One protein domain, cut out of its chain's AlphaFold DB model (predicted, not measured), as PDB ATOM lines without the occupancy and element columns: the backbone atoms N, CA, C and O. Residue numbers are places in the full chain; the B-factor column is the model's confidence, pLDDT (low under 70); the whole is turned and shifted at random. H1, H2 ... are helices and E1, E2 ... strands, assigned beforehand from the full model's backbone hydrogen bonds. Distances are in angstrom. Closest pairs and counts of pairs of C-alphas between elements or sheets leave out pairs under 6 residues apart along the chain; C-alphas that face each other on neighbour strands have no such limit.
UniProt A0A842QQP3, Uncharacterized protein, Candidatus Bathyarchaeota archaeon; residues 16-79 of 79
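Overview. This is residues 16 to 79 of the 79 residues of an uncharacterized protein of Candidatus Bathyarchaeota archaeon (UniProt A0A842QQP3). The domain has little regular structure: long loops surround a small antiparallel two-strand hairpin, E1 and E2, with short helices H1 and H2 towards one end. The 64 printed residues hold H1, H2, E1, E2 in that order, class mixed, with only 17 residues in named elements. The whole is compact, radius of gyration of the C-alphas 11.5 A, spanning 32 by 22 by 21 A.

Arrangement. E1, residues 40 to 42, and E2, residues 59 to 61, form the hairpin at 168 degrees; N 41 and O 60 are 2.8 A apart, within hydrogen-bond range. H1, residues 22 to 28, and H2, residues 33 to 36, only just touch, only at the corner, with 3 pairs of C-alphas within 8 A, the closest Leu 26 and Val 33 at 6.8 A. H1 and E1 are apart. In H1 every O i to N i+4 pair is within hydrogen-bond range; H2 is too short for one.

Along the chain. H1 spans 9.9 A from C-alpha 22 at (23.051, -29.649, -33.787). E2 ends at C-alpha 61, (32.468, -27.006, -33.163).

Size, cuts and confidence. The printed part has no cut. The E1 to E2 link is long. Residues 18, 56 and 69 to 79 have pLDDT under 70.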
ATOM      1  N   VAL A  16      22.069 -32.873 -44.039       78.94
ATOM      2  CA  VAL A  16      21.241 -32.820 -42.836       78.94
ATOM      3  C   VAL A  16      19.780 -32.820 -43.262       78.94
ATOM      4  O   VAL A  16      19.430 -32.190 -44.258       78.94
ATOM      5  N   ASP A  17      18.932 -33.536 -42.530       78.88
ATOM      6  CA  ASP A  17      17.487 -33.469 -42.749       78.88
ATOM      7  C   ASP A  17      16.952 -32.121 -42.233       78.88
ATOM      8  O   ASP A  17      17.464 -31.613 -41.230       78.88
ATOM      9  N   GLU A  18      15.887 -31.583 -42.847       68.94
ATOM     10  CA  GLU A  18      15.264 -30.273 -42.524       68.94
ATOM     11  C   GLU A  18      14.918 -30.067 -41.032       68.94
ATOM     12  O   GLU A  18      14.680 -28.943 -40.593       68.94
ATOM     13  N   VAL A  19      14.853 -31.141 -40.241       71.88
ATOM     14  CA  VAL A  19      14.432 -31.117 -38.829       71.88
ATOM     15  C   VAL A  19      15.579 -31.450 -37.861       71.88
ATOM     16  O   VAL A  19      15.342 -31.664 -36.673       71.88
ATOM     17  N   SER A  20      16.822 -31.495 -38.347       84.56
ATOM     18  CA  SER A  20      17.976 -31.899 -37.537       84.56
ATOM     19  C   SER A  20      18.381 -30.811 -36.540       84.56
ATOM     20  O   SER A  20      18.501 -29.627 -36.874       84.56
ATOM     21  N   THR A  21      18.639 -31.211 -35.299       92.44
ATOM     22  CA  THR A  21      19.325 -30.363 -34.317       92.44
ATOM     23  C   THR A  21      20.840 -30.475 -34.467       92.44
ATOM     24  O   THR A  21      21.353 -31.411 -35.081       92.44
ATOM     25  N   ILE A  22      21.586 -29.540 -33.869       92.06
ATOM     26  CA  ILE A  22      23.051 -29.649 -33.787       92.06
ATOM     27  C   ILE A  22      23.461 -30.976 -33.138       92.06
ATOM     28  O   ILE A  22      24.402 -31.614 -33.608       92.06
ATOM     29  N   LYS A  23      22.732 -31.424 -32.109       92.19
ATOM     30  CA  LYS A  23      22.945 -32.729 -31.480       92.19
ATOM     31  C   LYS A  23      22.893 -33.875 -32.490       92.19
ATOM     32  O   LYS A  23      23.845 -34.646 -32.563       92.19
ATOM     33  N   ASP A  24      21.815 -33.951 -33.269       91.56
ATOM     34  CA  ASP A  24      21.593 -35.038 -34.230       91.56
ATOM     35  C   ASP A  24      22.722 -35.095 -35.269       91.56
ATOM     36  O   ASP A  24      23.210 -36.170 -35.619       91.56
ATOM     37  N   VAL A  25      23.196 -33.925 -35.710       90.31
ATOM     38  CA  VAL A  25      24.317 -33.818 -36.652       90.31
ATOM     39  C   VAL A  25      25.625 -34.304 -36.035       90.31
ATOM     40  O   VAL A  25      26.345 -35.077 -36.667       90.31
ATOM     41  N   LEU A  26      25.948 -33.888 -34.807       90.25
ATOM     42  CA  LEU A  26      27.172 -34.332 -34.133       90.25
ATOM     43  C   LEU A  26      27.161 -35.838 -33.865       90.25
ATOM     44  O   LEU A  26      28.156 -36.510 -34.136       90.25
ATOM     45  N   GLU A  27      26.029 -36.379 -33.412       90.12
ATOM     46  CA  GLU A  27      25.859 -37.818 -33.208       90.12
ATOM     47  C   GLU A  27      25.987 -38.592 -34.530       90.12
ATOM     48  O   GLU A  27      26.692 -39.602 -34.579       90.12
ATOM     49  N   GLY A  28      25.399 -38.087 -35.621       88.88
ATOM     50  CA  GLY A  28      25.528 -38.669 -36.962       88.88
ATOM     51  C   GLY A  28      26.961 -38.665 -37.505       88.88
ATOM     52  O   GLY A  28      27.347 -39.569 -38.248       88.88
ATOM     53  N   LEU A  29      27.775 -37.689 -37.096       87.75
ATOM     54  CA  LEU A  29      29.201 -37.602 -37.420       87.75
ATOM     55  C   LEU A  29      30.101 -38.399 -36.462       87.75
ATOM     56  O   LEU A  29      31.306 -38.501 -36.702       87.75
ATOM     57  N   GLY A  30      29.545 -38.960 -35.386       88.69
ATOM     58  CA  GLY A  30      30.313 -39.649 -34.347       88.69
ATOM     59  C   GLY A  30      31.155 -38.711 -33.477       88.69
ATOM     60  O   GLY A  30      32.140 -39.156 -32.891       88.69
ATOM     61  N   VAL A  31      30.792 -37.427 -33.400       87.94
ATOM     62  CA  VAL A  31      31.431 -36.441 -32.520       87.94
ATOM     63  C   VAL A  31      30.772 -36.517 -31.137       87.94
ATOM     64  O   VAL A  31      29.572 -36.254 -31.027       87.94
ATOM     65  N   PRO A  32      31.513 -36.856 -30.065       87.00
ATOM     66  CA  PRO A  32      30.948 -36.910 -28.723       87.00
ATOM     67  C   PRO A  32      30.539 -35.513 -28.255       87.00
ATOM     68  O   PRO A  32      31.362 -34.607 -28.158       87.00
ATOM     69  N   VAL A  33      29.256 -35.336 -27.947       86.56
ATOM     70  CA  VAL A  33      28.700 -34.048 -27.500       86.56
ATOM     71  C   VAL A  33      29.375 -33.548 -26.218       86.56
ATOM     72  O   VAL A  33      29.621 -32.348 -26.075       86.56
ATOM     73  N   ASP A  34      29.719 -34.469 -25.318       87.00
ATOM     74  CA  ASP A  34      30.385 -34.159 -24.052       87.00
ATOM     75  C   ASP A  34      31.788 -33.562 -24.255       87.00
ATOM     76  O   ASP A  34      32.192 -32.713 -23.466       87.00
ATOM     77  N   ASP A  35      32.486 -33.916 -25.343       84.94
ATOM     78  CA  ASP A  35      33.837 -33.415 -25.650       84.94
ATOM     79  C   ASP A  35      33.819 -31.986 -26.223       84.94
ATOM     80  O   ASP A  35      34.842 -31.309 -26.275       84.94
ATOM     81  N   VAL A  36      32.659 -31.510 -26.685       85.00
ATOM     82  CA  VAL A  36      32.479 -30.179 -27.293       85.00
ATOM     83  C   VAL A  36      32.015 -29.147 -26.257       85.00
ATOM     84  O   VAL A  36      32.318 -27.948 -26.341       85.00
ATOM     85  N   GLY A  37      31.231 -29.590 -25.275       83.06
ATOM     86  CA  GLY A  37      30.646 -28.723 -24.258       83.06
ATOM     87  C   GLY A  37      29.814 -27.581 -24.858       83.06
ATOM     88  O   GLY A  37      28.871 -27.792 -25.614       83.06
ATOM     89  N   THR A  38      30.143 -26.335 -24.492       83.25
ATOM     90  CA  THR A  38      29.401 -25.126 -24.929       83.25
ATOM     91  C   THR A  38      30.041 -24.395 -26.114       83.25
ATOM     92  O   THR A  38      29.575 -23.323 -26.510       83.25
ATOM     93  N   ASN A  39      31.113 -24.947 -26.683       88.75
ATOM     94  CA  ASN A  39      31.901 -24.319 -27.742       88.75
ATOM     95  C   ASN A  39      31.306 -24.600 -29.135       88.75
ATOM     96  O   ASN A  39      31.977 -25.098 -30.040       88.75
ATOM     97  N   ILE A  40      30.027 -24.255 -29.291       90.19
ATOM     98  CA  ILE A  40      29.229 -24.478 -30.497       90.19
ATOM     99  C   ILE A  40      28.854 -23.127 -31.102       90.19
ATOM    100  O   ILE A  40      28.296 -22.257 -30.425       90.19
ATOM    101  N   PHE A  41      29.127 -22.972 -32.394       89.38
ATOM    102  CA  PHE A  41      28.876 -21.760 -33.160       89.38
ATOM    103  C   PHE A  41      28.077 -22.082 -34.417       89.38
ATOM    104  O   PHE A  41      28.545 -22.830 -35.266       89.38
ATOM    105  N   LEU A  42      26.906 -21.477 -34.581       89.38
ATOM    106  CA  LEU A  42      26.119 -21.570 -35.809       89.38
ATOM    107  C   LEU A  42      26.151 -20.206 -36.498       89.38
ATOM    108  O   LEU A  42      25.765 -19.211 -35.889       89.38
ATOM    109  N   ASN A  43      26.665 -20.143 -37.727       87.19
ATOM    110  CA  ASN A  43      26.874 -18.892 -38.470       87.19
ATOM    111  C   ASN A  43      27.647 -17.810 -37.678       87.19
ATOM    112  O   ASN A  43      27.350 -16.619 -37.748       87.19
ATOM    113  N   GLY A  44      28.621 -18.230 -36.866       82.75
ATOM    114  CA  GLY A  44      29.389 -17.322 -36.011       82.75
ATOM    115  C   GLY A  44      28.666 -16.863 -34.740       82.75
ATOM    116  O   GLY A  44      29.165 -15.972 -34.063       82.75
ATOM    117  N   GLU A  45      27.532 -17.458 -34.369       84.62
ATOM    118  CA  GLU A  45      26.830 -17.177 -33.112       84.62
ATOM    119  C   GLU A  45      26.936 -18.344 -32.133       84.62
ATOM    120  O   GLU A  45      26.678 -19.491 -32.509       84.62
ATOM    121  N   TYR A  46      27.210 -18.057 -30.854       87.06
ATOM    122  CA  TYR A  46      27.093 -19.067 -29.797       87.06
ATOM    123  C   TYR A  46      25.711 -19.715 -29.829       87.06
ATOM    124  O   TYR A  46      24.690 -19.025 -29.833       87.06
ATOM    125  N   SER A  47      25.692 -21.042 -29.837       89.94
ATOM    126  CA  SER A  47      24.475 -21.823 -30.025       89.94
ATOM    127  C   SER A  47      24.369 -22.954 -29.010       89.94
ATOM    128  O   SER A  47      25.370 -23.449 -28.500       89.94
ATOM    129  N   SER A  48      23.132 -23.341 -28.695       90.81
ATOM    130  CA  SER A  48      22.848 -24.531 -27.887       90.81
ATOM    131  C   SER A  48      22.914 -25.789 -28.749       90.81
ATOM    132  O   SER A  48      22.565 -25.730 -29.926       90.81
ATOM    133  N   ILE A  49      23.263 -26.925 -28.145       91.75
ATOM    134  CA  ILE A  49      23.231 -28.253 -28.774       91.75
ATOM    135  C   ILE A  49      21.838 -28.612 -29.329       91.75
ATOM    136  O   ILE A  49      21.723 -29.289 -30.345       91.75
ATOM    137  N   ASP A  50      20.775 -28.084 -28.716       92.12
ATOM    138  CA  ASP A  50      19.385 -28.332 -29.121       92.12
ATOM    139  C   ASP A  50      18.876 -27.346 -30.195       92.12
ATOM    140  O   ASP A  50      17.686 -27.330 -30.519       92.12
ATOM    141  N   ARG A  51      19.728 -26.448 -30.715       90.69
ATOM    142  CA  ARG A  51      19.337 -25.512 -31.784       90.69
ATOM    143  C   ARG A  51      19.113 -26.304 -33.076       90.69
ATOM    144  O   ARG A  51      19.962 -27.103 -33.462       90.69
ATOM    145  N   SER A  52      17.988 -26.061 -33.741       90.31
ATOM    146  CA  SER A  52      17.719 -26.581 -35.086       90.31
ATOM    147  C   SER A  52      18.659 -25.945 -36.108       90.31
ATOM    148  O   SER A  52      18.982 -24.758 -35.995       90.31
ATOM    149  N   ILE A  53      19.089 -26.734 -37.090       86.00
ATOM    150  CA  ILE A  53      19.911 -26.276 -38.210       86.00
ATOM    151  C   ILE A  53      19.007 -26.045 -39.423       86.00
ATOM    152  O   ILE A  53      18.153 -26.870 -39.726       86.00
ATOM    153  N   GLU A  54      19.208 -24.918 -40.102       78.56
ATOM    154  CA  GLU A  54      18.640 -24.654 -41.428       78.56
ATOM    155  C   GLU A  54      19.704 -24.949 -42.502       78.56
ATOM    156  O   GLU A  54      20.905 -24.960 -42.211       78.56
ATOM    157  N   GLU A  55      19.270 -25.196 -43.737       71.38
ATOM    158  CA  GLU A  55      20.149 -25.503 -44.873       71.38
ATOM    159  C   GLU A  55      21.186 -24.388 -45.142       71.38
ATOM    160  O   GLU A  55      20.949 -23.214 -44.860       71.38
ATOM    161  N   ASP A  56      22.342 -24.756 -45.708       69.75
ATOM    162  CA  ASP A  56      23.432 -23.849 -46.123       69.75
ATOM    163  C   ASP A  56      24.104 -23.011 -45.011       69.75
ATOM    164  O   ASP A  56      24.722 -21.973 -45.274       69.75
ATOM    165  N   ILE A  57      24.055 -23.468 -43.756       80.81
ATOM    166  CA  ILE A  57      24.674 -22.771 -42.618       80.81
ATOM    167  C   ILE A  57      25.957 -23.464 -42.132       80.81
ATOM    168  O   ILE A  57      26.030 -24.680 -41.984       80.81
ATOM    169  N   GLY A  58      26.982 -22.665 -41.813       86.94
ATOM    170  CA  GLY A  58      28.228 -23.145 -41.213       86.94
ATOM    171  C   GLY A  58      28.103 -23.444 -39.716       86.94
ATOM    172  O   GLY A  58      27.735 -22.565 -38.929       86.94
ATOM    173  N   LEU A  59      28.482 -24.661 -39.324       89.94
ATOM    174  CA  LEU A  59      28.572 -25.116 -37.937       89.94
ATOM    175  C   LEU A  59      30.047 -25.212 -37.506       89.94
ATOM    176  O   LEU A  59      30.814 -26.013 -38.034       89.94
ATOM    177  N   GLY A  60      30.444 -24.380 -36.545       89.62
ATOM    178  CA  GLY A  60      31.750 -24.409 -35.892       89.62
ATOM    179  C   GLY A  60      31.663 -25.111 -34.542       89.62
ATOM    180  O   GLY A  60      30.865 -24.725 -33.690       89.62
ATOM    181  N   VAL A  61      32.486 -26.134 -34.344       88.88
ATOM    182  CA  VAL A  61      32.468 -27.006 -33.163       88.88
ATOM    183  C   VAL A  61      33.904 -27.136 -32.682       88.88
ATOM    184  O   VAL A  61      34.791 -27.446 -33.477       88.88
ATOM    185  N   PHE A  62      34.144 -26.864 -31.404       88.62
ATOM    186  CA  PHE A  62      35.478 -26.933 -30.815       88.62
ATOM    187  C   PHE A  62      35.437 -27.739 -29.514       88.62
ATOM    188  O   PHE A  62      34.437 -27.648 -28.804       88.62
ATOM    189  N   PRO A  63      36.507 -28.477 -29.182       87.44
ATOM    190  CA  PRO A  63      36.638 -29.139 -27.891       87.44
ATOM    191  C   PRO A  63      36.415 -28.195 -26.703       87.44
ATOM    192  O   PRO A  63      36.731 -26.998 -26.768       87.44
ATOM    193  N   ASP A  64      35.881 -28.723 -25.609       85.19
ATOM    194  CA  ASP A  64      35.604 -27.975 -24.380       85.19
ATOM    195  C   ASP A  64      36.884 -27.541 -23.635       85.19
ATOM    196  O   ASP A  64      36.888 -26.517 -22.942       85.19
ATOM    197  N   ASP A  65      37.987 -28.254 -23.862       83.06
ATOM    198  CA  ASP A  65      39.325 -27.980 -23.338       83.06
ATOM    199  C   ASP A  65      40.103 -26.905 -24.128       83.06
ATOM    200  O   ASP A  65      41.183 -26.466 -23.707       83.06
ATOM    201  N   MET A  66      39.550 -26.400 -25.239       82.88
ATOM    202  CA  MET A  66      40.150 -25.300 -25.995       82.88
ATOM    203  C   MET A  66      39.879 -23.934 -25.352       82.88
ATOM    204  O   MET A  66      38.744 -23.475 -25.203       82.88
ATOM    205  N   ASN A  67      40.957 -23.188 -25.088       72.19
ATOM    206  CA  ASN A  67      40.869 -21.774 -24.723       72.19
ATOM    207  C   ASN A  67      40.522 -20.916 -25.951       72.19
ATOM    208  O   ASN A  67      41.400 -20.458 -26.686       72.19
ATOM    209  N   LEU A  68      39.229 -20.656 -26.155       70.25
ATOM    210  CA  LEU A  68      38.746 -19.742 -27.189       70.25
ATOM    211  C   LEU A  68      39.049 -18.288 -26.798       70.25
ATOM    212  O   LEU A  68      38.267 -17.629 -26.110       70.25
ATOM    213  N   LEU A  69      40.181 -17.763 -27.278       66.06
ATOM    214  CA  LEU A  69      40.634 -16.384 -27.033       66.06
ATOM    215  C   LEU A  69      39.591 -15.310 -27.424       66.06
ATOM    216  O   LEU A  69      39.656 -14.190 -26.924       66.06
ATOM    217  N   TYR A  70      38.608 -15.651 -28.268       60.41
ATOM    218  CA  TYR A  70      37.572 -14.741 -28.777       60.41
ATOM    219  C   TYR A  70      36.182 -14.925 -28.148       60.41
ATOM    220  O   TYR A  70      35.236 -14.268 -28.582       60.41
ATOM    221  N   LYS A  71      36.036 -15.765 -27.110       56.88
ATOM    222  CA  LYS A  71      34.752 -16.029 -26.420       56.88
ATOM    223  C   LYS A  71      33.983 -14.756 -26.030       56.88
ATOM    224  O   LYS A  71      32.758 -14.740 -26.051       56.88
ATOM    225  N   TRP A  72      34.692 -13.674 -25.717       57.78
ATOM    226  CA  TRP A  72      34.119 -12.391 -25.291       57.78
ATOM    227  C   TRP A  72      33.458 -11.569 -26.410       57.78
ATOM    228  O   TRP A  72      32.762 -10.601 -26.112       57.78
ATOM    229  N   HIS A  73      33.664 -11.922 -27.683       58.31
ATOM    230  CA  HIS A  73      33.134 -11.162 -28.822       58.31
ATOM    231  C   HIS A  73      31.750 -11.618 -29.294       58.31
ATOM    232  O   HIS A  73      31.110 -10.904 -30.065       58.31
ATOM    233  N   PHE A  74      31.264 -12.762 -28.821       60.31
ATOM    234  CA  PHE A  74      29.999 -13.331 -29.267       60.31
ATOM    235  C   PHE A  74      28.911 -13.122 -28.212       60.31
ATOM    236  O   PHE A  74      29.087 -13.441 -27.036       60.31
ATOM    237  N   ARG A  75      27.762 -12.577 -28.629       59.00
ATOM    238  CA  ARG A  75      26.592 -12.458 -27.754       59.00
ATOM    239  C   ARG A  75      25.996 -13.846 -27.545       59.00
ATOM    240  O   ARG A  75      25.556 -14.480 -28.498       59.00
ATOM    241  N   LYS A  76      25.985 -14.313 -26.297       61.25
ATOM    242  CA  LYS A  76      25.297 -15.547 -25.913       61.25
ATOM    243  C   LYS A  76      23.793 -15.272 -25.874       61.25
ATOM    244  O   LYS A  76      23.347 -14.444 -25.080       61.25
ATOM    245  N   HIS A  77      23.023 -15.951 -26.719       54.97
ATOM    246  CA  HIS A  77      21.570 -15.997 -26.586       54.97
ATOM    247  C   HIS A  77      21.207 -17.118 -25.610       54.97
ATOM    248  O   HIS A  77      21.324 -18.297 -25.933       54.97
ATOM    249  N   GLU A  78      20.807 -16.746 -24.395       54.66
ATOM    250  CA  GLU A  78      20.169 -17.666 -23.451       54.66
ATOM    251  C   GLU A  78      18.662 -17.676 -23.745       54.66
ATOM    252  O   GLU A  78      18.059 -16.610 -23.898       54.66
ATOM    253  N   LYS A  79      18.085 -18.871 -23.908       44.38
ATOM    254  CA  LYS A  79      16.632 -19.062 -23.839       44.38
ATOM    255  C   LYS A  79      16.203 -19.092 -22.380       44.38
ATOM    256  O   LYS A  79      16.927 -19.738 -21.590       44.38
TER     257      LYS A  79